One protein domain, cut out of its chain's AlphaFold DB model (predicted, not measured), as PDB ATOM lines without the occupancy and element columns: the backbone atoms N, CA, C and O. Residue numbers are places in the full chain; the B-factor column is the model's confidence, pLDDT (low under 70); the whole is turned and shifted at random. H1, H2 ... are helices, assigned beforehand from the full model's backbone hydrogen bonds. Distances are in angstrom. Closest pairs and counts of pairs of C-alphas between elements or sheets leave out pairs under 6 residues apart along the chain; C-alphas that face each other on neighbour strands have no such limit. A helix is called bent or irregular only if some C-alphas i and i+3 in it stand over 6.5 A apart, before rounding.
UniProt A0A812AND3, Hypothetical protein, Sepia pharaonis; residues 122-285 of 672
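AT A GLANCE: This is residues 122 to 285 of the 672 residues of the protein "Hypothetical protein" of Sepia pharaonis (UniProt A0A812AND3). Three long helices, H1, H3 and the bent H4, run to and fro side by side as a slender bundle, a rod of 90 by 20 by 17 A. The short H2 lies beyond one end of H1. The printed part has 164 residues, all helix in class, in order H1, H2, H3, H4, and is extended, with a radius of gyration of the C-alphas of 25.4 A.

IN THESE COORDINATES: H1, residues 122 to 166, begins at C-alpha (-3.117, -7.903, 39.379) and is 66.3 A long. H2 is residues 169 to 174; H3, residues 178 to 226, is 72.1 A long. H4, residues 239 to 285, was assigned as one helix by its hydrogen bonds but is bent: C-alphas 268 and 271 are 7.3 A apart. Its arms are H4a, residues 239 to 268, 42.9 A, and H4b, residues 271 to 285, ending at C-alpha (-9.691, 3.192, -27.406).

HOW THE PARTS SIT: H1 and H3 touch, opposite ways at a shallow tilt of 2 degrees, closest at the C-alphas of Val 136 and Val 217, 6.6 A. H4a touches H1 at residues 129 to 147 alone, closest at the C-alphas of Val 129 and Phe 245, 7.1 A. H3 and H4a form a helical hairpin, closest at the C-alphas of Asn 221 and Ile 249, 6.9 A. H4b touches H3 at residues 188 to 200 alone, closest at the C-alphas of Ile 192 and Ala 278, 6.6 A. H2 and H3 are close but not clearly touching, with the C-alphas of Phe 172 and Leu 181 closest at 7.1 A. In H1, H2, H3, H4a and H4b every O i to N i+4 pair is within hydrogen-bond range.

THE WHOLE: The C-alphas farthest apart, of Thr 176 and Ser 232, are 90.2 A apart. The printed part has no cut; the link H3 to H4 is long, and no printed residue is under 70 in pLDDT.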
ATOM      1  N   LEU A 122      -3.369  -9.133  40.143       94.62
ATOM      2  CA  LEU A 122      -3.117  -7.903  39.379       94.62
ATOM      3  C   LEU A 122      -2.365  -8.190  38.073       94.62
ATOM      4  O   LEU A 122      -2.691  -7.632  37.024       94.62
ATOM      5  N   LEU A 123      -1.383  -9.094  38.120       95.94
ATOM      6  CA  LEU A 123      -0.659  -9.520  36.926       95.94
ATOM      7  C   LEU A 123      -1.586 -10.237  35.936       95.94
ATOM      8  O   LEU A 123      -1.539  -9.960  34.740       95.94
ATOM      9  N   LEU A 124      -2.447 -11.141  36.415       95.38
ATOM     10  CA  LEU A 124      -3.403 -11.856  35.566       95.38
ATOM     11  C   LEU A 124      -4.429 -10.914  34.931       95.38
ATOM     12  O   LEU A 124      -4.747 -11.069  33.753       95.38
ATOM     13  N   HIS A 125      -4.933  -9.936  35.681       95.31
ATOM     14  CA  HIS A 125      -5.861  -8.938  35.160       95.31
ATOM     15  C   HIS A 125      -5.205  -8.075  34.082       95.31
ATOM     16  O   HIS A 125      -5.752  -7.948  32.986       95.31
ATOM     17  N   SER A 126      -4.002  -7.557  34.357       95.38
ATOM     18  CA  SER A 126      -3.227  -6.774  33.393       95.38
ATOM     19  C   SER A 126      -2.921  -7.576  32.124       95.38
ATOM     20  O   SER A 126      -3.172  -7.087  31.022       95.38
ATOM     21  N   ASN A 127      -2.483  -8.832  32.260       96.12
ATOM     22  CA  ASN A 127      -2.232  -9.718  31.121       96.12
ATOM     23  C   ASN A 127      -3.498  -9.966  30.301       96.12
ATOM     24  O   ASN A 127      -3.456  -9.882  29.079       96.12
ATOM     25  N   ARG A 128      -4.640 -10.217  30.951       95.44
ATOM     26  CA  ARG A 128      -5.916 -10.432  30.256       95.44
ATOM     27  C   ARG A 128      -6.312  -9.223  29.406       95.44
ATOM     28  O   ARG A 128      -6.783  -9.399  28.285       95.44
ATOM     29  N   VAL A 129      -6.136  -8.010  29.929       96.50
ATOM     30  CA  VAL A 129      -6.410  -6.781  29.170       96.50
ATOM     31  C   VAL A 129      -5.408  -6.618  28.034       96.50
ATOM     32  O   VAL A 129      -5.825  -6.345  26.913       96.50
ATOM     33  N   ALA A 130      -4.117  -6.852  28.274       96.62
ATOM     34  CA  ALA A 130      -3.085  -6.763  27.243       96.62
ATOM     35  C   ALA A 130      -3.316  -7.750  26.083       96.62
ATOM     36  O   ALA A 130      -3.247  -7.361  24.917       96.62
ATOM     37  N   GLU A 131      -3.652  -9.008  26.381       96.94
ATOM     38  CA  GLU A 131      -3.996 -10.021  25.374       96.94
ATOM     39  C   GLU A 131      -5.236  -9.622  24.571       96.94
ATOM     40  O   GLU A 131      -5.270  -9.778  23.348       96.94
ATOM     41  N   HIS A 132      -6.245  -9.056  25.239       97.44
ATOM     42  CA  HIS A 132      -7.428  -8.530  24.566       97.44
ATOM     43  C   HIS A 132      -7.082  -7.367  23.631       97.44
ATOM     44  O   HIS A 132      -7.492  -7.386  22.472       97.44
ATOM     45  N   CYS A 133      -6.270  -6.403  24.086       97.25
ATOM     46  CA  CYS A 133      -5.785  -5.292  23.259       97.25
ATOM     47  C   CYS A 133      -5.095  -5.812  21.995       97.25
ATOM     48  O   CYS A 133      -5.440  -5.413  20.884       97.25
ATOM     49  N   GLN A 134      -4.190  -6.780  22.152       97.25
ATOM     50  CA  GLN A 134      -3.492  -7.404  21.032       97.25
ATOM     51  C   GLN A 134      -4.459  -8.120  20.071       97.25
ATOM     52  O   GLN A 134      -4.281  -8.075  18.851       97.25
ATOM     53  N   GLY A 135      -5.496  -8.775  20.600       97.31
ATOM     54  CA  GLY A 135      -6.549  -9.405  19.804       97.31
ATOM     55  C   GLY A 135      -7.327  -8.400  18.950       97.31
ATOM     56  O   GLY A 135      -7.540  -8.643  17.759       97.31
ATOM     57  N   VAL A 136      -7.694  -7.255  19.533       97.50
ATOM     58  CA  VAL A 136      -8.368  -6.148  18.838       97.50
ATOM     59  C   VAL A 136      -7.471  -5.564  17.743       97.50
ATOM     60  O   VAL A 136      -7.892  -5.469  16.590       97.50
ATOM     61  N   GLU A 137      -6.218  -5.237  18.063       96.75
ATOM     62  CA  GLU A 137      -5.247  -4.703  17.097       96.75
ATOM     63  C   GLU A 137      -5.023  -5.654  15.916       96.75
ATOM     64  O   GLU A 137      -4.977  -5.233  14.752       96.75
ATOM     65  N   LYS A 138      -4.931  -6.958  16.194       97.00
ATOM     66  CA  LYS A 138      -4.814  -7.987  15.160       97.00
ATOM     67  C   LYS A 138      -6.058  -8.031  14.275       97.00
ATOM     68  O   LYS A 138      -5.917  -8.025  13.056       97.00
ATOM     69  N   ALA A 139      -7.258  -8.018  14.857       97.06
ATOM     70  CA  ALA A 139      -8.507  -8.013  14.096       97.06
ATOM     71  C   ALA A 139      -8.619  -6.784  13.173       97.06
ATOM     72  O   ALA A 139      -9.005  -6.910  12.007       97.06
ATOM     73  N   LEU A 140      -8.216  -5.604  13.656       97.00
ATOM     74  CA  LEU A 140      -8.166  -4.376  12.855       97.00
ATOM     75  C   LEU A 140      -7.127  -4.465  11.728       97.00
ATOM     76  O   LEU A 140      -7.377  -4.023  10.605       97.00
ATOM     77  N   THR A 141      -5.975  -5.077  11.996       96.44
ATOM     78  CA  THR A 141      -4.934  -5.315  10.985       96.44
ATOM     79  C   THR A 141      -5.411  -6.291   9.906       96.44
ATOM     80  O   THR A 141      -5.231  -6.030   8.715       96.44
ATOM     81  N   ASP A 142      -6.093  -7.370  10.289       96.12
ATOM     82  CA  ASP A 142      -6.667  -8.343   9.356       96.12
ATOM     83  C   ASP A 142      -7.732  -7.693   8.452       96.12
ATOM     84  O   ASP A 142      -7.774  -7.961   7.248       96.12
ATOM     85  N   LEU A 143      -8.554  -6.783   8.993       96.19
ATOM     86  CA  LEU A 143      -9.509  -5.993   8.206       96.19
ATOM     87  C   LEU A 143      -8.816  -5.097   7.172       96.19
ATOM     88  O   LEU A 143      -9.230  -5.077   6.009       96.19
ATOM     89  N   LYS A 144      -7.726  -4.417   7.549       96.06
ATOM     90  CA  LYS A 144      -6.910  -3.632   6.603       96.06
ATOM     91  C   LYS A 144      -6.330  -4.502   5.490       96.06
ATOM     92  O   LYS A 144      -6.365  -4.112   4.323       96.06
ATOM     93  N   MET A 145      -5.837  -5.693   5.824       96.06
ATOM     94  CA  MET A 145      -5.291  -6.627   4.835       96.06
ATOM     95  C   MET A 145      -6.364  -7.140   3.867       96.06
ATOM     96  O   MET A 145      -6.130  -7.193   2.657       96.06
ATOM     97  N   LYS A 146      -7.569  -7.453   4.362       95.50
ATOM     98  CA  LYS A 146      -8.713  -7.810   3.506       95.50
ATOM     99  C   LYS A 146      -9.104  -6.665   2.574       95.50
ATOM    100  O   LYS A 146      -9.315  -6.894   1.383       95.50
ATOM    101  N   PHE A 147      -9.128  -5.434   3.081       95.81
ATOM    102  CA  PHE A 147      -9.399  -4.256   2.261       95.81
ATOM    103  C   PHE A 147      -8.365  -4.083   1.138       95.81
ATOM    104  O   PHE A 147      -8.723  -3.871  -0.024       95.81
ATOM    105  N   PHE A 148      -7.079  -4.269   1.451       95.50
ATOM    106  CA  PHE A 148      -6.013  -4.259   0.452       95.50
ATOM    107  C   PHE A 148      -6.192  -5.360  -0.608       95.50
ATOM    108  O   PHE A 148      -6.047  -5.097  -1.804       95.50
ATOM    109  N   SER A 149      -6.587  -6.571  -0.201       95.50
ATOM    110  CA  SER A 149      -6.887  -7.671  -1.131       95.50
ATOM    111  C   SER A 149      -8.007  -7.309  -2.113       95.50
ATOM    112  O   SER A 149      -7.919  -7.629  -3.300       95.50
ATOM    113  N   ILE A 150      -9.048  -6.608  -1.658       94.06
ATOM    114  CA  ILE A 150     -10.136  -6.142  -2.530       94.06
ATOM    115  C   ILE A 150      -9.640  -5.095  -3.517       94.06
ATOM    116  O   ILE A 150      -9.974  -5.156  -4.702       94.06
ATOM    117  N   LYS A 151      -8.807  -4.156  -3.059       93.81
ATOM    118  CA  LYS A 151      -8.197  -3.143  -3.925       93.81
ATOM    119  C   LYS A 151      -7.391  -3.793  -5.052       93.81
ATOM    120  O   LYS A 151      -7.564  -3.410  -6.211       93.81
ATOM    121  N   GLN A 152      -6.598  -4.815  -4.728       95.25
ATOM    122  CA  GLN A 152      -5.832  -5.596  -5.699       95.25
ATOM    123  C   GLN A 152      -6.740  -6.385  -6.652       95.25
ATOM    124  O   GLN A 152      -6.509  -6.407  -7.861       95.25
ATOM    125  N   GLN A 153      -7.813  -6.998  -6.146       94.69
ATOM    126  CA  GLN A 153      -8.767  -7.718  -6.990       94.69
ATOM    127  C   GLN A 153      -9.488  -6.789  -7.973       94.69
ATOM    128  O   GLN A 153      -9.664  -7.145  -9.138       94.69
ATOM    129  N   GLN A 154      -9.861  -5.580  -7.549       94.38
ATOM    130  CA  GLN A 154     -10.430  -4.577  -8.451       94.38
ATOM    131  C   GLN A 154      -9.432  -4.095  -9.502       94.38
ATOM    132  O   GLN A 154      -9.816  -3.871 -10.646       94.38
ATOM    133  N   GLU A 155      -8.157  -3.968  -9.148       94.31
ATOM    134  CA  GLU A 155      -7.100  -3.631 -10.103       94.31
ATOM    135  C   GLU A 155      -6.878  -4.746 -11.133       94.31
ATOM    136  O   GLU A 155      -6.740  -4.472 -12.323       94.31
ATOM    137  N   LYS A 156      -6.971  -6.012 -10.711       95.19
ATOM    138  CA  LYS A 156      -6.974  -7.154 -11.630       95.19
ATOM    139  C   LYS A 156      -8.171  -7.115 -12.587       95.19
ATOM    140  O   LYS A 156      -7.977  -7.258 -13.790       95.19
ATOM    141  N   MET A 157      -9.384  -6.863 -12.081       93.44
ATOM    142  CA  MET A 157     -10.583  -6.720 -12.923       93.44
ATOM    143  C   MET A 157     -10.451  -5.569 -13.931       93.44
ATOM    144  O   MET A 157     -10.904  -5.692 -15.066       93.44
ATOM    145  N   MET A 158      -9.808  -4.462 -13.543       94.44
ATOM    146  CA  MET A 158      -9.489  -3.355 -14.452       94.44
ATOM    147  C   MET A 158      -8.532  -3.786 -15.571       94.44
ATOM    148  O   MET A 158      -8.763  -3.438 -16.728       94.44
ATOM    149  N   GLY A 159      -7.489  -4.557 -15.245       93.81
ATOM    150  CA  GLY A 159      -6.559  -5.103 -16.240       93.81
ATOM    151  C   GLY A 159      -7.222  -6.108 -17.188       93.81
ATOM    152  O   GLY A 159      -7.007  -6.058 -18.394       93.81
ATOM    153  N   GLU A 160      -8.086  -6.982 -16.668       93.38
ATOM    154  CA  GLU A 160      -8.893  -7.905 -17.479       93.38
ATOM    155  C   GLU A 160      -9.831  -7.148 -18.426       93.38
ATOM    156  O   GLU A 160      -9.882  -7.466 -19.612       93.38
ATOM    157  N   PHE A 161     -10.505  -6.103 -17.940       95.00
ATOM    158  CA  PHE A 161     -11.329  -5.224 -18.771       95.00
ATOM    159  C   PHE A 161     -10.514  -4.553 -19.882       95.00
ATOM    160  O   PHE A 161     -10.949  -4.528 -21.033       95.00
ATOM    161  N   GLN A 162      -9.328  -4.028 -19.568       94.19
ATOM    162  CA  GLN A 162      -8.457  -3.429 -20.577       94.19
ATOM    163  C   GLN A 162      -8.094  -4.447 -21.668       94.19
ATOM    164  O   GLN A 162      -8.239  -4.147 -22.851       94.19
ATOM    165  N   ASN A 163      -7.718  -5.666 -21.276       92.75
ATOM    166  CA  ASN A 163      -7.428  -6.745 -22.217       92.75
ATOM    167  C   ASN A 163      -8.659  -7.124 -23.059       92.75
ATOM    168  O   ASN A 163      -8.537  -7.316 -24.265       92.75
ATOM    169  N   GLU A 164      -9.855  -7.209 -22.463       90.38
ATOM    170  CA  GLU A 164     -11.106  -7.471 -23.194       90.38
ATOM    171  C   GLU A 164     -11.378  -6.391 -24.253       90.38
ATOM    172  O   GLU A 164     -11.787  -6.713 -25.369       90.38
ATOM    173  N   ILE A 165     -11.118  -5.120 -23.934       90.75
ATOM    174  CA  ILE A 165     -11.251  -3.998 -24.871       90.75
ATOM    175  C   ILE A 165     -10.195  -4.081 -25.983       90.75
ATOM    176  O   ILE A 165     -10.536  -3.958 -27.160       90.75
ATOM    177  N   GLU A 166      -8.935  -4.352 -25.645       89.31
ATOM    178  CA  GLU A 166      -7.855  -4.538 -26.620       89.31
ATOM    179  C   GLU A 166      -8.127  -5.723 -27.561       89.31
ATOM    180  O   GLU A 166      -7.915  -5.616 -28.767       89.31
ATOM    181  N   LEU A 167      -8.720  -6.819 -27.079       89.12
ATOM    182  CA  LEU A 167      -9.119  -7.955 -27.920       89.12
ATOM    183  C   LEU A 167     -10.197  -7.605 -28.963       89.12
ATOM    184  O   LEU A 167     -10.344  -8.325 -29.954       89.12
ATOM    185  N   MET A 168     -10.937  -6.503 -28.795       86.50
ATOM    186  CA  MET A 168     -11.900  -6.031 -29.798       86.50
ATOM    187  C   MET A 168     -11.233  -5.287 -30.969       86.50
ATOM    188  O   MET A 168     -11.867  -5.093 -32.009       86.50
ATOM    189  N   GLU A 169      -9.963  -4.889 -30.851       84.75
ATOM    190  CA  GLU A 169      -9.224  -4.108 -31.858       84.75
ATOM    191  C   GLU A 169      -9.174  -4.755 -33.258       84.75
ATOM    192  O   GLU A 169      -9.521  -4.078 -34.235       84.75
ATOM    193  N   PRO A 170      -8.872  -6.059 -33.420       83.25
ATOM    194  CA  PRO A 170      -8.877  -6.701 -34.735       83.25
ATOM    195  C   PRO A 170     -10.262  -6.703 -35.391       83.25
ATOM    196  O   PRO A 170     -10.383  -6.609 -36.617       83.25
ATOM    197  N   ALA A 171     -11.326  -6.797 -34.587       79.81
ATOM    198  CA  ALA A 171     -12.688  -6.693 -35.088       79.81
ATOM    199  C   ALA A 171     -12.969  -5.267 -35.581       79.81
ATOM    200  O   ALA A 171     -13.547  -5.120 -36.655       79.81
ATOM    201  N   PHE A 172     -12.503  -4.230 -34.872       75.50
ATOM    202  CA  PHE A 172     -12.638  -2.830 -35.293       75.50
ATOM    203  C   PHE A 172     -11.970  -2.535 -36.643       75.50
ATOM    204  O   PHE A 172     -12.597  -1.912 -37.502       75.50
ATOM    205  N   LEU A 173     -10.745  -3.020 -36.869       74.62
ATOM    206  CA  LEU A 173      -9.992  -2.766 -38.109       74.62
ATOM    207  C   LEU A 173     -10.644  -3.391 -39.354       74.62
ATOM    208  O   LEU A 173     -10.595  -2.831 -40.452       74.62
ATOM    209  N   ASN A 174     -11.299  -4.539 -39.185       73.00
ATOM    210  CA  ASN A 174     -11.890  -5.301 -40.284       73.00
ATOM    211  C   ASN A 174     -13.347  -4.914 -40.597       73.00
ATOM    212  O   ASN A 174     -13.937  -5.437 -41.547       73.00
ATOM    213  N   ILE A 175     -13.953  -3.991 -39.843       75.00
ATOM    214  CA  ILE A 175     -15.349  -3.594 -40.051       75.00
ATOM    215  C   ILE A 175     -15.510  -2.759 -41.323       75.00
ATOM    216  O   ILE A 175     -14.961  -1.673 -41.468       75.00
ATOM    217  N   THR A 176     -16.353  -3.249 -42.231       70.19
ATOM    218  CA  THR A 176     -16.700  -2.595 -43.501       70.19
ATOM    219  C   THR A 176     -18.040  -1.861 -43.473       70.19
ATOM    220  O   THR A 176     -18.435  -1.305 -44.495       70.19
ATOM    221  N   LYS A 177     -18.750  -1.853 -42.334       76.00
ATOM    222  CA  LYS A 177     -20.034  -1.151 -42.177       76.00
ATOM    223  C   LYS A 177     -20.173  -0.438 -40.831       76.00
ATOM    224  O   LYS A 177     -19.952  -1.059 -39.791       76.00
ATOM    225  N   SER A 178     -20.641   0.807 -40.826       74.75
ATOM    226  CA  SER A 178     -20.844   1.618 -39.617       74.75
ATOM    227  C   SER A 178     -21.843   0.989 -38.641       74.75
ATOM    228  O   SER A 178     -21.673   1.096 -37.428       74.75
ATOM    229  N   GLY A 179     -22.834   0.242 -39.140       71.31
ATOM    230  CA  GLY A 179     -23.799  -0.470 -38.298       71.31
ATOM    231  C   GLY A 179     -23.145  -1.478 -37.344       71.31
ATOM    232  O   GLY A 179     -23.506  -1.536 -36.172       71.31
ATOM    233  N   ARG A 180     -22.120  -2.214 -37.804       73.50
ATOM    234  CA  ARG A 180     -21.375  -3.166 -36.954       73.50
ATOM    235  C   ARG A 180     -20.491  -2.455 -35.930       73.50
ATOM    236  O   ARG A 180     -20.241  -2.993 -34.857       73.50
ATOM    237  N   LEU A 181     -20.061  -1.238 -36.241       74.31
ATOM    238  CA  LEU A 181     -19.271  -0.408 -35.345       74.31
ATOM    239  C   LEU A 181     -20.109   0.142 -34.177       74.31
ATOM    240  O   LEU A 181     -19.647   0.163 -33.039       74.31
ATOM    241  N   ILE A 182     -21.372   0.503 -34.430       77.81
ATOM    242  CA  ILE A 182     -22.331   0.851 -33.368       77.81
ATOM    243  C   ILE A 182     -22.556  -0.350 -32.440       77.81
ATOM    244  O   ILE A 182     -22.587  -0.188 -31.220       77.81
ATOM    245  N   THR A 183     -22.668  -1.563 -32.991       81.94
ATOM    246  CA  THR A 183     -22.778  -2.791 -32.190       81.94
ATOM    247  C   THR A 183     -21.562  -2.985 -31.285       81.94
ATOM    248  O   THR A 183     -21.734  -3.245 -30.097       81.94
ATOM    249  N   LEU A 184     -20.350  -2.803 -31.815       79.12
ATOM    250  CA  LEU A 184     -19.112  -2.997 -31.061       79.12
ATOM    251  C   LEU A 184     -18.919  -1.924 -29.973       79.12
ATOM    252  O   LEU A 184     -18.551  -2.239 -28.848       79.12
ATOM    253  N   ARG A 185     -19.316  -0.675 -30.241       82.31
ATOM    254  CA  ARG A 185     -19.410   0.388 -29.223       82.31
ATOM    255  C   ARG A 185     -20.385   0.034 -28.096       82.31
ATOM    256  O   ARG A 185     -20.088   0.230 -26.916       82.31
ATOM    257  N   ASN A 186     -21.568  -0.466 -28.456       87.12
ATOM    258  CA  ASN A 186     -22.552  -0.905 -27.470       87.12
ATOM    259  C   ASN A 186     -22.011  -2.077 -26.645       87.12
ATOM    260  O   ASN A 186     -22.346  -2.185 -25.470       87.12
ATOM    261  N   GLN A 187     -21.159  -2.920 -27.231       88.19
ATOM    262  CA  GLN A 187     -20.475  -3.992 -26.520       88.19
ATOM    263  C   GLN A 187     -19.442  -3.462 -25.517       88.19
ATOM    264  O   GLN A 187     -19.527  -3.833 -24.355       88.19
ATOM    265  N   MET A 188     -18.585  -2.503 -25.880       87.94
ATOM    266  CA  MET A 188     -17.690  -1.852 -24.902       87.94
ATOM    267  C   MET A 188     -18.466  -1.184 -23.758       87.94
ATOM    268  O   MET A 188     -18.102  -1.285 -22.589       87.94
ATOM    269  N   SER A 189     -19.593  -0.538 -24.080       89.38
ATOM    270  CA  SER A 189     -20.473   0.045 -23.061       89.38
ATOM    271  C   SER A 189     -21.045  -1.023 -22.121       89.38
ATOM    272  O   SER A 189     -21.204  -0.752 -20.933       89.38
ATOM    273  N   LYS A 190     -21.346  -2.230 -22.624       91.81
ATOM    274  CA  LYS A 190     -21.769  -3.370 -21.796       91.81
ATOM    275  C   LYS A 190     -20.633  -3.879 -20.908       91.81
ATOM    276  O   LYS A 190     -20.900  -4.134 -19.738       91.81
ATOM    277  N   GLU A 191     -19.402  -3.961 -21.413       90.69
ATOM    278  CA  GLU A 191     -18.251  -4.386 -20.601       90.69
ATOM    279  C   GLU A 191     -17.976  -3.409 -19.447       90.69
ATOM    280  O   GLU A 191     -17.791  -3.850 -18.315       90.69
ATOM    281  N   ILE A 192     -18.091  -2.089 -19.664       92.62
ATOM    282  CA  ILE A 192     -18.029  -1.112 -18.558       92.62
ATOM    283  C   ILE A 192     -19.130  -1.385 -17.524       92.62
ATOM    284  O   ILE A 192     -18.871  -1.370 -16.324       92.62
ATOM    285  N   GLN A 193     -20.373  -1.630 -17.958       93.75
ATOM    286  CA  GLN A 193     -21.467  -1.912 -17.019       93.75
ATOM    287  C   GLN A 193     -21.210  -3.189 -16.211       93.75
ATOM    288  O   GLN A 193     -21.413  -3.183 -14.999       93.75
ATOM    289  N   LYS A 194     -20.731  -4.256 -16.857       94.00
ATOM    290  CA  LYS A 194     -20.355  -5.524 -16.214       94.00
ATOM    291  C   LYS A 194     -19.254  -5.310 -15.171       94.00
ATOM    292  O   LYS A 194     -19.430  -5.710 -14.022       94.00
ATOM    293  N   LEU A 195     -18.177  -4.606 -15.529       94.88
ATOM    294  CA  LEU A 195     -17.103  -4.241 -14.601       94.88
ATOM    295  C   LEU A 195     -17.648  -3.468 -13.390       94.88
ATOM    296  O   LEU A 195     -17.338  -3.802 -12.248       94.88
ATOM    297  N   MET A 196     -18.511  -2.475 -13.621       96.00
ATOM    298  CA  MET A 196     -19.065  -1.672 -12.532       96.00
ATOM    299  C   MET A 196     -20.003  -2.452 -11.613       96.00
ATOM    300  O   MET A 196     -20.012  -2.210 -10.407       96.00
ATOM    301  N   VAL A 197     -20.782  -3.395 -12.148       95.50
ATOM    302  CA  VAL A 197     -21.594  -4.303 -11.325       95.50
ATOM    303  C   VAL A 197     -20.692  -5.140 -10.416       95.50
ATOM    304  O   VAL A 197     -20.968  -5.241  -9.218       95.50
ATOM    305  N   ASN A 198     -19.582  -5.663 -10.940       94.69
ATOM    306  CA  ASN A 198     -18.635  -6.462 -10.158       94.69
ATOM    307  C   ASN A 198     -17.951  -5.633  -9.059       94.69
ATOM    308  O   ASN A 198     -17.897  -6.075  -7.911       94.69
ATOM    309  N   ILE A 199     -17.507  -4.408  -9.368       94.44
ATOM    310  CA  ILE A 199     -16.911  -3.484  -8.387       94.44
ATOM    311  C   ILE A 199     -17.905  -3.151  -7.271       94.44
ATOM    312  O   ILE A 199     -17.576  -3.299  -6.095       94.44
ATOM    313  N   ARG A 200     -19.144  -2.769  -7.614       95.12
ATOM    314  CA  ARG A 200     -20.188  -2.473  -6.616       95.12
ATOM    315  C   ARG A 200     -20.498  -3.671  -5.732       95.12
ATOM    316  O   ARG A 200     -20.685  -3.515  -4.529       95.12
ATOM    317  N   THR A 201     -20.556  -4.861  -6.324       94.88
ATOM    318  CA  THR A 201     -20.826  -6.100  -5.587       94.88
ATOM    319  C   THR A 201     -19.695  -6.396  -4.608       94.88
ATOM    320  O   THR A 201     -19.963  -6.628  -3.434       94.88
ATOM    321  N   SER A 202     -18.440  -6.296  -5.053       94.94
ATOM    322  CA  SER A 202     -17.255  -6.467  -4.207       94.94
ATOM    323  C   SER A 202     -17.228  -5.480  -3.032       94.94
ATOM    324  O   SER A 202     -17.051  -5.904  -1.892       94.94
ATOM    325  N   LEU A 203     -17.485  -4.189  -3.279       95.25
ATOM    326  CA  LEU A 203     -17.547  -3.173  -2.220       95.25
ATOM    327  C   LEU A 203     -18.689  -3.438  -1.230       95.25
ATOM    328  O   LEU A 203     -18.512  -3.266  -0.026       95.25
ATOM    329  N   ARG A 204     -19.855  -3.871  -1.721       95.44
ATOM    330  CA  ARG A 204     -21.014  -4.175  -0.872       95.44
ATOM    331  C   ARG A 204     -20.764  -5.378   0.030       95.44
ATOM    332  O   ARG A 204     -21.117  -5.315   1.202       95.44
ATOM    333  N   VAL A 205     -20.187  -6.452  -0.510       95.19
ATOM    334  CA  VAL A 205     -19.842  -7.652   0.270       95.19
ATOM    335  C   VAL A 205     -18.869  -7.278   1.382       95.19
ATOM    336  O   VAL A 205     -19.136  -7.564   2.544       95.19
ATOM    337  N   PHE A 206     -17.809  -6.541   1.050       96.19
ATOM    338  CA  PHE A 206     -16.836  -6.120   2.048       96.19
ATOM    339  C   PHE A 206     -17.409  -5.192   3.113       96.19
ATOM    340  O   PHE A 206     -17.069  -5.337   4.278       96.19
ATOM    341  N   ARG A 207     -18.303  -4.265   2.749       96.12
ATOM    342  CA  ARG A 207     -18.958  -3.389   3.729       96.12
ATOM    343  C   ARG A 207     -19.712  -4.193   4.789       96.12
ATOM    344  O   ARG A 207     -19.588  -3.904   5.968       96.12
ATOM    345  N   VAL A 208     -20.438  -5.232   4.372       95.94
ATOM    346  CA  VAL A 208     -21.142  -6.122   5.308       95.94
ATOM    347  C   VAL A 208     -20.153  -6.885   6.196       95.94
ATOM    348  O   VAL A 208     -20.380  -6.988   7.397       95.94
ATOM    349  N   GLU A 209     -19.055  -7.398   5.633       95.69
ATOM    350  CA  GLU A 209     -18.008  -8.078   6.412       95.69
ATOM    351  C   GLU A 209     -17.314  -7.142   7.414       95.69
ATOM    352  O   GLU A 209     -17.032  -7.553   8.541       95.69
ATOM    353  N   LEU A 210     -17.055  -5.892   7.020       96.38
ATOM    354  CA  LEU A 210     -16.479  -4.847   7.864       96.38
ATOM    355  C   LEU A 210     -17.404  -4.547   9.048       96.38
ATOM    356  O   LEU A 210     -16.964  -4.646  10.192       96.38
ATOM    357  N   ASP A 211     -18.680  -4.260   8.773       96.81
ATOM    358  CA  ASP A 211     -19.682  -3.953   9.798       96.81
ATOM    359  C   ASP A 211     -19.801  -5.110  10.811       96.81
ATOM    360  O   ASP A 211     -19.783  -4.893  12.022       96.81
ATOM    361  N   GLN A 212     -19.853  -6.359  10.330       97.19
ATOM    362  CA  GLN A 212     -19.934  -7.553  11.183       97.19
ATOM    363  C   GLN A 212     -18.685  -7.755  12.049       97.19
ATOM    364  O   GLN A 212     -18.793  -8.065  13.239       97.19
ATOM    365  N   ALA A 213     -17.495  -7.591  11.470       96.62
ATOM    366  CA  ALA A 213     -16.245  -7.755  12.197       96.62
ATOM    367  C   ALA A 213     -16.084  -6.681  13.279       96.62
ATOM    368  O   ALA A 213     -15.808  -7.019  14.429       96.62
ATOM    369  N   LEU A 214     -16.321  -5.408  12.947       97.06
ATOM    370  CA  LEU A 214     -16.236  -4.304  13.909       97.06
ATOM    371  C   LEU A 214     -17.277  -4.445  15.021       97.06
ATOM    372  O   LEU A 214     -16.952  -4.224  16.187       97.06
ATOM    373  N   GLN A 215     -18.498  -4.878  14.694       97.25
ATOM    374  CA  GLN A 215     -19.523  -5.171  15.695       97.25
ATOM    375  C   GLN A 215     -19.067  -6.268  16.667       97.25
ATOM    376  O   GLN A 215     -19.192  -6.102  17.877       97.25
ATOM    377  N   THR A 216     -18.458  -7.343  16.158       97.00
ATOM    378  CA  THR A 216     -17.925  -8.435  16.991       97.00
ATOM    379  C   THR A 216     -16.840  -7.931  17.950       97.00
ATOM    380  O   THR A 216     -16.827  -8.290  19.127       97.00
ATOM    381  N   VAL A 217     -15.940  -7.065  17.471       96.75
ATOM    382  CA  VAL A 217     -14.889  -6.464  18.308       96.75
ATOM    383  C   VAL A 217     -15.492  -5.543  19.378       96.75
ATOM    384  O   VAL A 217     -15.107  -5.627  20.544       96.75
ATOM    385  N   ARG A 218     -16.483  -4.715  19.026       97.31
ATOM    386  CA  ARG A 218     -17.190  -3.836  19.975       97.31
ATOM    387  C   ARG A 218     -17.923  -4.625  21.061       97.31
ATOM    388  O   ARG A 218     -17.825  -4.285  22.239       97.31
ATOM    389  N   GLU A 219     -18.615  -5.699  20.688       97.38
ATOM    390  CA  GLU A 219     -19.279  -6.603  21.637       97.38
ATOM    391  C   GLU A 219     -18.271  -7.290  22.564       97.38
ATOM    392  O   GLU A 219     -18.518  -7.418  23.764       97.38
ATOM    393  N   SER A 220     -17.106  -7.672  22.035       96.94
ATOM    394  CA  SER A 220     -16.017  -8.241  22.829       96.94
ATOM    395  C   SER A 220     -15.458  -7.237  23.848       96.94
ATOM    396  O   SER A 220     -15.297  -7.591  25.017       96.94
ATOM    397  N   ASN A 221     -15.259  -5.969  23.458       96.69
ATOM    398  CA  ASN A 221     -14.873  -4.888  24.377       96.69
ATOM    399  C   ASN A 221     -15.915  -4.694  25.490       96.69
ATOM    400  O   ASN A 221     -15.564  -4.665  26.669       96.69
ATOM    401  N   ALA A 222     -17.199  -4.607  25.131       95.88
ATOM    402  CA  ALA A 222     -18.283  -4.440  26.099       95.88
ATOM    403  C   ALA A 222     -18.366  -5.625  27.078       95.88
ATOM    404  O   ALA A 222     -18.518  -5.432  28.287       95.88
ATOM    405  N   SER A 223     -18.206  -6.852  26.571       95.62
ATOM    406  CA  SER A 223     -18.176  -8.062  27.393       95.62
ATOM    407  C   SER A 223     -16.983  -8.075  28.352       95.62
ATOM    408  O   SER A 223     -17.136  -8.461  29.511       95.62
ATOM    409  N   LEU A 224     -15.799  -7.620  27.921       95.19
ATOM    410  CA  LEU A 224     -14.633  -7.516  28.798       95.19
ATOM    411  C   LEU A 224     -14.886  -6.536  29.951       95.19
ATOM    412  O   LEU A 224     -14.673  -6.911  31.102       95.19
ATOM    413  N   VAL A 225     -15.403  -5.338  29.659       93.69
ATOM    414  CA  VAL A 225     -15.732  -4.334  30.688       93.69
ATOM    415  C   VAL A 225     -16.765  -4.872  31.678       93.69
ATOM    416  O   VAL A 225     -16.616  -4.691  32.884       93.69
ATOM    417  N   GLN A 226     -17.778  -5.601  31.199       92.31
ATOM    418  CA  GLN A 226     -18.791  -6.220  32.060       92.31
ATOM    419  C   GLN A 226     -18.201  -7.256  33.039       92.31
ATOM    420  O   GLN A 226     -18.773  -7.508  34.102       92.31
ATOM    421  N   ASN A 227     -17.061  -7.863  32.699       91.88
ATOM    422  CA  ASN A 227     -16.397  -8.851  33.549       91.88
ATOM    423  C   ASN A 227     -15.576  -8.226  34.690       91.88
ATOM    424  O   ASN A 227     -15.179  -8.952  35.604       91.88
ATOM    425  N   PHE A 228     -15.337  -6.911  34.680       93.75
ATOM    426  CA  PHE A 228     -14.631  -6.208  35.753       93.75
ATOM    427  C   PHE A 228     -15.554  -5.967  36.953       93.75
ATOM    428  O   PHE A 228     -16.153  -4.904  37.106       93.75
ATOM    429  N   ARG A 229     -15.693  -6.974  37.824       93.75
ATOM    430  CA  ARG A 229     -16.504  -6.866  39.046       93.75
ATOM    431  C   ARG A 229     -15.688  -6.342  40.221       93.75
ATOM    432  O   ARG A 229     -14.670  -6.930  40.588       93.75
ATOM    433  N   LEU A 230     -16.183  -5.279  40.848       95.06
ATOM    434  CA  LEU A 230     -15.584  -4.690  42.042       95.06
ATOM    435  C   LEU A 230     -15.741  -5.600  43.266       95.06
ATOM    436  O   LEU A 230     -16.668  -6.410  43.344       95.06
ATOM    437  N   PHE A 231     -14.881  -5.413  44.269       92.25
ATOM    438  CA  PHE A 231     -15.007  -6.095  45.564       92.25
ATOM    439  C   PHE A 231     -16.363  -5.868  46.251       92.25
ATOM    440  O   PHE A 231     -16.893  -6.792  46.867       92.25
ATOM    441  N   SER A 232     -16.957  -4.675  46.116       91.75
ATOM    442  CA  SER A 232     -18.301  -4.369  46.638       91.75
ATOM    443  C   SER A 232     -19.384  -5.283  46.063       91.75
ATOM    444  O   SER A 232     -20.383  -5.549  46.728       91.75
ATOM    445  N   ASP A 233     -19.149  -5.796  44.856       92.06
ATOM    446  CA  ASP A 233     -20.099  -6.577  44.067       92.06
ATOM    447  C   ASP A 233     -19.755  -8.078  44.099       92.06
ATOM    448  O   ASP A 233     -20.272  -8.870  43.304       92.06
ATOM    449  N   GLY A 234     -18.853  -8.483  45.003       90.81
ATOM    450  CA  GLY A 234     -18.363  -9.858  45.131       90.81
ATOM    451  C   GLY A 234     -17.355 -10.271  44.055       90.81
ATOM    452  O   GLY A 234     -17.172 -11.466  43.824       90.81
ATOM    453  N   GLY A 235     -16.738  -9.309  43.369       92.75
ATOM    454  CA  GLY A 235     -15.628  -9.539  42.449       92.75
ATOM    455  C   GLY A 235     -14.255  -9.381  43.104       92.75
ATOM    456  O   GLY A 235     -14.130  -9.310  44.325       92.75
ATOM    457  N   ASN A 236     -13.219  -9.331  42.270       93.19
ATOM    458  CA  ASN A 236     -11.815  -9.278  42.680       93.19
ATOM    459  C   ASN A 236     -11.056  -8.059  42.120       93.19
ATOM    460  O   ASN A 236      -9.829  -8.031  42.169       93.19
ATOM    461  N   PHE A 237     -11.751  -7.051  41.591       95.56
ATOM    462  CA  PHE A 237     -11.131  -5.825  41.083       95.56
ATOM    463  C   PHE A 237     -11.251  -4.668  42.080       95.56
ATOM    464  O   PHE A 237     -12.275  -4.520  42.759       95.56
ATOM    465  N   CYS A 238     -10.226  -3.809  42.139       92.50
ATOM    466  CA  CYS A 238     -10.304  -2.533  42.859       92.50
ATOM    467  C   CYS A 238     -10.705  -1.382  41.916       92.50
ATOM    468  O   CYS A 238     -10.474  -1.480  40.710       92.50
ATOM    469  N   PRO A 239     -11.293  -0.285  42.431       93.62
ATOM    470  CA  PRO A 239     -11.746   0.830  41.596       93.62
ATOM    471  C   PRO A 239     -10.640   1.440  40.729       93.62
ATOM    472  O   PRO A 239     -10.866   1.702  39.554       93.62
ATOM    473  N   GLU A 240      -9.436   1.607  41.279       93.38
ATOM    474  CA  GLU A 240      -8.300   2.206  40.571       93.38
ATOM    475  C   GLU A 240      -7.861   1.362  39.366       93.38
ATOM    476  O   GLU A 240      -7.555   1.902  38.306       93.38
ATOM    477  N   GLU A 241      -7.864   0.035  39.518       94.00
ATOM    478  CA  GLU A 241      -7.525  -0.926  38.466       94.00
ATOM    479  C   GLU A 241      -8.569  -0.910  37.342       94.00
ATOM    480  O   GLU A 241      -8.223  -0.833  36.163       94.00
ATOM    481  N   VAL A 242      -9.857  -0.918  37.703       94.94
ATOM    482  CA  VAL A 242     -10.950  -0.853  36.721       94.94
ATOM    483  C   VAL A 242     -10.899   0.450  35.935       94.94
ATOM    484  O   VAL A 242     -11.052   0.410  34.718       94.94
ATOM    485  N   SER A 243     -10.648   1.588  36.589       94.81
ATOM    486  CA  SER A 243     -10.531   2.877  35.899       94.81
ATOM    487  C   SER A 243      -9.397   2.887  34.869       94.81
ATOM    488  O   SER A 243      -9.614   3.333  33.746       94.81
ATOM    489  N   GLN A 244      -8.224   2.334  35.200       95.12
ATOM    490  CA  GLN A 244      -7.097   2.237  34.258       95.12
ATOM    491  C   GLN A 244      -7.425   1.347  33.048       95.12
ATOM    492  O   GLN A 244      -7.116   1.687  31.902       95.12
ATOM    493  N   PHE A 245      -8.074   0.202  33.275       96.50
ATOM    494  CA  PHE A 245      -8.460  -0.689  32.182       96.50
ATOM    495  C   PHE A 245      -9.609  -0.130  31.339       96.50
ATOM    496  O   PHE A 245      -9.617  -0.338  30.128       96.50
ATOM    497  N   GLN A 246     -10.548   0.602  31.940       95.44
ATOM    498  CA  GLN A 246     -11.602   1.303  31.206       95.44
ATOM    499  C   GLN A 246     -11.017   2.367  30.275       95.44
ATOM    500  O   GLN A 246     -11.367   2.361  29.100       95.44
ATOM    501  N   GLU A 247     -10.073   3.187  30.746       96.00
ATOM    502  CA  GLU A 247      -9.367   4.170  29.905       96.00
ATOM    503  C   GLU A 247      -8.668   3.490  28.714       96.00
ATOM    504  O   GLU A 247      -8.830   3.897  27.564       96.00
ATOM    505  N   THR A 248      -7.988   2.366  28.962       96.06
ATOM    506  CA  THR A 248      -7.326   1.585  27.901       96.06
ATOM    507  C   THR A 248      -8.327   1.043  26.864       96.06
ATOM    508  O   THR A 248      -8.072   1.071  25.659       96.06
ATOM    509  N   ILE A 249      -9.491   0.550  27.304       96.00
ATOM    510  CA  ILE A 249     -10.540   0.021  26.412       96.00
ATOM    511  C   ILE A 249     -11.264   1.149  25.658       96.00
ATOM    512  O   ILE A 249     -11.684   0.962  24.510       96.00
ATOM    513  N   GLU A 250     -11.397   2.329  26.262       96.25
ATOM    514  CA  GLU A 250     -11.897   3.524  25.581       96.25
ATOM    515  C   GLU A 250     -10.958   3.945  24.447       96.25
ATOM    516  O   GLU A 250     -11.427   4.230  23.343       96.25
ATOM    517  N   ASP A 251      -9.643   3.903  24.661       96.00
ATOM    518  CA  ASP A 251      -8.662   4.192  23.612       96.00
ATOM    519  C   ASP A 251      -8.689   3.159  22.475       96.00
ATOM    520  O   ASP A 251      -8.649   3.534  21.299       96.00
ATOM    521  N   LEU A 252      -8.872   1.870  22.782       95.81
ATOM    522  CA  LEU A 252      -9.139   0.856  21.752       95.81
ATOM    523  C   LEU A 252     -10.419   1.153  20.969       95.81
ATOM    524  O   LEU A 252     -10.461   0.946  19.758       95.81
ATOM    525  N   SER A 253     -11.466   1.629  21.639       96.88
ATOM    526  CA  SER A 253     -12.737   1.958  20.987       96.88
ATOM    527  C   SER A 253     -12.571   3.126  20.012       96.88
ATOM    528  O   SER A 253     -13.033   3.033  18.876       96.88
ATOM    529  N   LYS A 254     -11.800   4.159  20.385       97.06
ATOM    530  CA  LYS A 254     -11.407   5.236  19.459       97.06
ATOM    531  C   LYS A 254     -10.607   4.696  18.272       97.06
ATOM    532  O   LYS A 254     -10.888   5.051  17.133       97.06
ATOM    533  N   MET A 255      -9.658   3.790  18.516       96.69
ATOM    534  CA  MET A 255      -8.860   3.170  17.452       96.69
ATOM    535  C   MET A 255      -9.722   2.363  16.464       96.69
ATOM    536  O   MET A 255      -9.442   2.347  15.261       96.69
ATOM    537  N   ILE A 256     -10.770   1.686  16.942       97.38
ATOM    538  CA  ILE A 256     -11.751   0.990  16.093       97.38
ATOM    539  C   ILE A 256     -12.469   2.003  15.191       97.38
ATOM    540  O   ILE A 256     -12.503   1.811  13.974       97.38
ATOM    541  N   ASP A 257     -12.974   3.097  15.766       97.00
ATOM    542  CA  ASP A 257     -13.722   4.128  15.037       97.00
ATOM    543  C   ASP A 257     -12.849   4.861  14.002       97.00
ATOM    544  O   ASP A 257     -13.282   5.103  12.871       97.00
ATOM    545  N   GLU A 258     -11.593   5.164  14.340       96.38
ATOM    546  CA  GLU A 258     -10.623   5.772  13.421       96.38
ATOM    547  C   GLU A 258     -10.311   4.860  12.226       96.38
ATOM    548  O   GLU A 258     -10.278   5.316  11.079       96.38
ATOM    549  N   ASN A 259     -10.113   3.558  12.470       95.25
ATOM    550  CA  ASN A 259      -9.859   2.588  11.404       95.25
ATOM    551  C   ASN A 259     -11.083   2.373  10.511       95.25
ATOM    552  O   ASN A 259     -10.930   2.280   9.291       95.25
ATOM    553  N   GLU A 260     -12.284   2.321  11.094       96.00
ATOM    554  CA  GLU A 260     -13.534   2.278  10.336       96.00
ATOM    555  C   GLU A 260     -13.653   3.507   9.431       96.00
ATOM    556  O   GLU A 260     -13.833   3.362   8.220       96.00
ATOM    557  N   CYS A 261     -13.468   4.707   9.987       95.75
ATOM    558  CA  CYS A 261     -13.531   5.954   9.230       95.75
ATOM    559  C   CYS A 261     -12.524   5.971   8.076       95.75
ATOM    560  O   CYS A 261     -12.891   6.310   6.951       95.75
ATOM    561  N   HIS A 262     -11.271   5.572   8.321       93.88
ATOM    562  CA  HIS A 262     -10.247   5.521   7.278       93.88
ATOM    563  C   HIS A 262     -10.659   4.602   6.117       93.88
ATOM    564  O   HIS A 262     -10.567   4.988   4.950       93.88
ATOM    565  N   ILE A 263     -11.129   3.388   6.424       95.31
ATOM    566  CA  ILE A 263     -11.550   2.419   5.403       95.31
ATOM    567  C   ILE A 263     -12.780   2.935   4.643       95.31
ATOM    568  O   ILE A 263     -12.798   2.889   3.413       95.31
ATOM    569  N   LEU A 264     -13.788   3.464   5.343       94.31
ATOM    570  CA  LEU A 264     -15.016   3.965   4.720       94.31
ATOM    571  C   LEU A 264     -14.758   5.158   3.793       94.31
ATOM    572  O   LEU A 264     -15.303   5.190   2.690       94.31
ATOM    573  N   VAL A 265     -13.896   6.099   4.190       93.62
ATOM    574  CA  VAL A 265     -13.520   7.243   3.345       93.62
ATOM    575  C   VAL A 265     -12.798   6.778   2.080       93.62
ATOM    576  O   VAL A 265     -13.122   7.235   0.983       93.62
ATOM    577  N   GLU A 266     -11.852   5.838   2.192       91.25
ATOM    578  CA  GLU A 266     -11.164   5.297   1.012       91.25
ATOM    579  C   GLU A 266     -12.134   4.509   0.103       91.25
ATOM    580  O   GLU A 266     -12.014   4.544  -1.125       91.25
ATOM    581  N   MET A 267     -13.147   3.854   0.679       93.06
ATOM    582  CA  MET A 267     -14.218   3.190  -0.072       93.06
ATOM    583  C   MET A 267     -15.145   4.163  -0.809       93.06
ATOM    584  O   MET A 267     -15.532   3.869  -1.943       93.06
ATOM    585  N   GLU A 268     -15.506   5.299  -0.205       89.25
ATOM    586  CA  GLU A 268     -16.536   6.222  -0.713       89.25
ATOM    587  C   GLU A 268     -16.154   6.882  -2.054       89.25
ATOM    588  O   GLU A 268     -17.022   7.229  -2.856       89.25
ATOM    589  N   GLY A 269     -14.861   6.958  -2.375       87.88
ATOM    590  CA  GLY A 269     -14.374   7.409  -3.685       87.88
ATOM    591  C   GLY A 269     -14.101   6.289  -4.693       87.88
ATOM    592  O   GLY A 269     -14.008   6.553  -5.894       87.88
ATOM    593  N   MET A 270     -13.983   5.039  -4.234       92.56
ATOM    594  CA  MET A 270     -13.364   3.966  -5.012       92.56
ATOM    595  C   MET A 270     -14.139   3.652  -6.296       92.56
ATOM    596  O   MET A 270     -13.540   3.588  -7.373       92.56
ATOM    597  N   GLU A 271     -15.471   3.544  -6.208       92.38
ATOM    598  CA  GLU A 271     -16.344   3.301  -7.365       92.38
ATOM    599  C   GLU A 271     -16.150   4.364  -8.455       92.38
ATOM    600  O   GLU A 271     -15.980   4.025  -9.629       92.38
ATOM    601  N   ALA A 272     -16.136   5.642  -8.064       93.19
ATOM    602  CA  ALA A 272     -15.990   6.759  -8.989       93.19
ATOM    603  C   ALA A 272     -14.618   6.733  -9.675       93.19
ATOM    604  O   ALA A 272     -14.547   6.794 -10.901       93.19
ATOM    605  N   THR A 273     -13.535   6.534  -8.913       93.38
ATOM    606  CA  THR A 273     -12.184   6.413  -9.489       93.38
ATOM    607  C   THR A 273     -12.069   5.271 -10.494       93.38
ATOM    608  O   THR A 273     -11.467   5.453 -11.552       93.38
ATOM    609  N   ARG A 274     -12.644   4.097 -10.205       93.69
ATOM    610  CA  ARG A 274     -12.591   2.956 -11.134       93.69
ATOM    611  C   ARG A 274     -13.433   3.198 -12.384       93.69
ATOM    612  O   ARG A 274     -12.989   2.881 -13.486       93.69
ATOM    613  N   PHE A 275     -14.604   3.817 -12.241       94.38
ATOM    614  CA  PHE A 275     -15.422   4.222 -13.382       94.38
ATOM    615  C   PHE A 275     -14.694   5.223 -14.289       94.38
ATOM    616  O   PHE A 275     -14.725   5.085 -15.516       94.38
ATOM    617  N   ASP A 276     -14.014   6.205 -13.699       94.44
ATOM    618  CA  ASP A 276     -13.235   7.193 -14.442       94.44
ATOM    619  C   ASP A 276     -12.061   6.540 -15.179       94.44
ATOM    620  O   ASP A 276     -11.829   6.850 -16.348       94.44
ATOM    621  N   GLN A 277     -11.361   5.592 -14.547       94.00
ATOM    622  CA  GLN A 277     -10.309   4.801 -15.200       94.00
ATOM    623  C   GLN A 277     -10.863   3.998 -16.389       94.00
ATOM    624  O   GLN A 277     -10.336   4.103 -17.497       94.00
ATOM    625  N   ALA A 278     -11.959   3.256 -16.203       94.69
ATOM    626  CA  ALA A 278     -12.573   2.454 -17.267       94.69
ATOM    627  C   ALA A 278     -13.088   3.324 -18.428       94.69
ATOM    628  O   ALA A 278     -12.956   2.976 -19.608       94.69
ATOM    629  N   SER A 279     -13.634   4.497 -18.100       93.31
ATOM    630  CA  SER A 279     -14.077   5.484 -19.084       93.31
ATOM    631  C   SER A 279     -12.909   6.057 -19.880       93.31
ATOM    632  O   SER A 279     -13.034   6.199 -21.095       93.31
ATOM    633  N   ARG A 280     -11.770   6.354 -19.237       93.69
ATOM    634  CA  ARG A 280     -10.554   6.814 -19.930       93.69
ATOM    635  C   ARG A 280     -10.043   5.771 -20.916       93.69
ATOM    636  O   ARG A 280      -9.901   6.112 -22.083       93.69
ATOM    637  N   ILE A 281      -9.904   4.510 -20.492       92.31
ATOM    638  CA  ILE A 281      -9.498   3.391 -21.366       92.31
ATOM    639  C   ILE A 281     -10.412   3.309 -22.593       92.31
ATOM    640  O   ILE A 281      -9.951   3.218 -23.728       92.31
ATOM    641  N   THR A 282     -11.725   3.406 -22.383       90.00
ATOM    642  CA  THR A 282     -12.700   3.343 -23.479       90.00
ATOM    643  C   THR A 282     -12.594   4.545 -24.417       90.00
ATOM    644  O   THR A 282     -12.679   4.381 -25.630       90.00
ATOM    645  N   ILE A 283     -12.415   5.758 -23.887       89.94
ATOM    646  CA  ILE A 283     -12.275   6.974 -24.700       89.94
ATOM    647  C   ILE A 283     -10.981   6.930 -25.513       89.94
ATOM    648  O   ILE A 283     -11.019   7.227 -26.704       89.94
ATOM    649  N   GLU A 284      -9.864   6.544 -24.900       90.56
ATOM    650  CA  GLU A 284      -8.582   6.367 -25.586       90.56
ATOM    651  C   GLU A 284      -8.704   5.315 -26.688       90.56
ATOM    652  O   GLU A 284      -8.282   5.549 -27.820       90.56
ATOM    653  N   PHE A 285      -9.384   4.202 -26.406       88.25
ATOM    654  CA  PHE A 285      -9.691   3.192 -27.406       88.25
ATOM    655  C   PHE A 285     -10.545   3.752 -28.559       88.25
ATOM    656  O   PHE A 285     -10.180   3.575 -29.720       88.25
TER     657      PHE A 285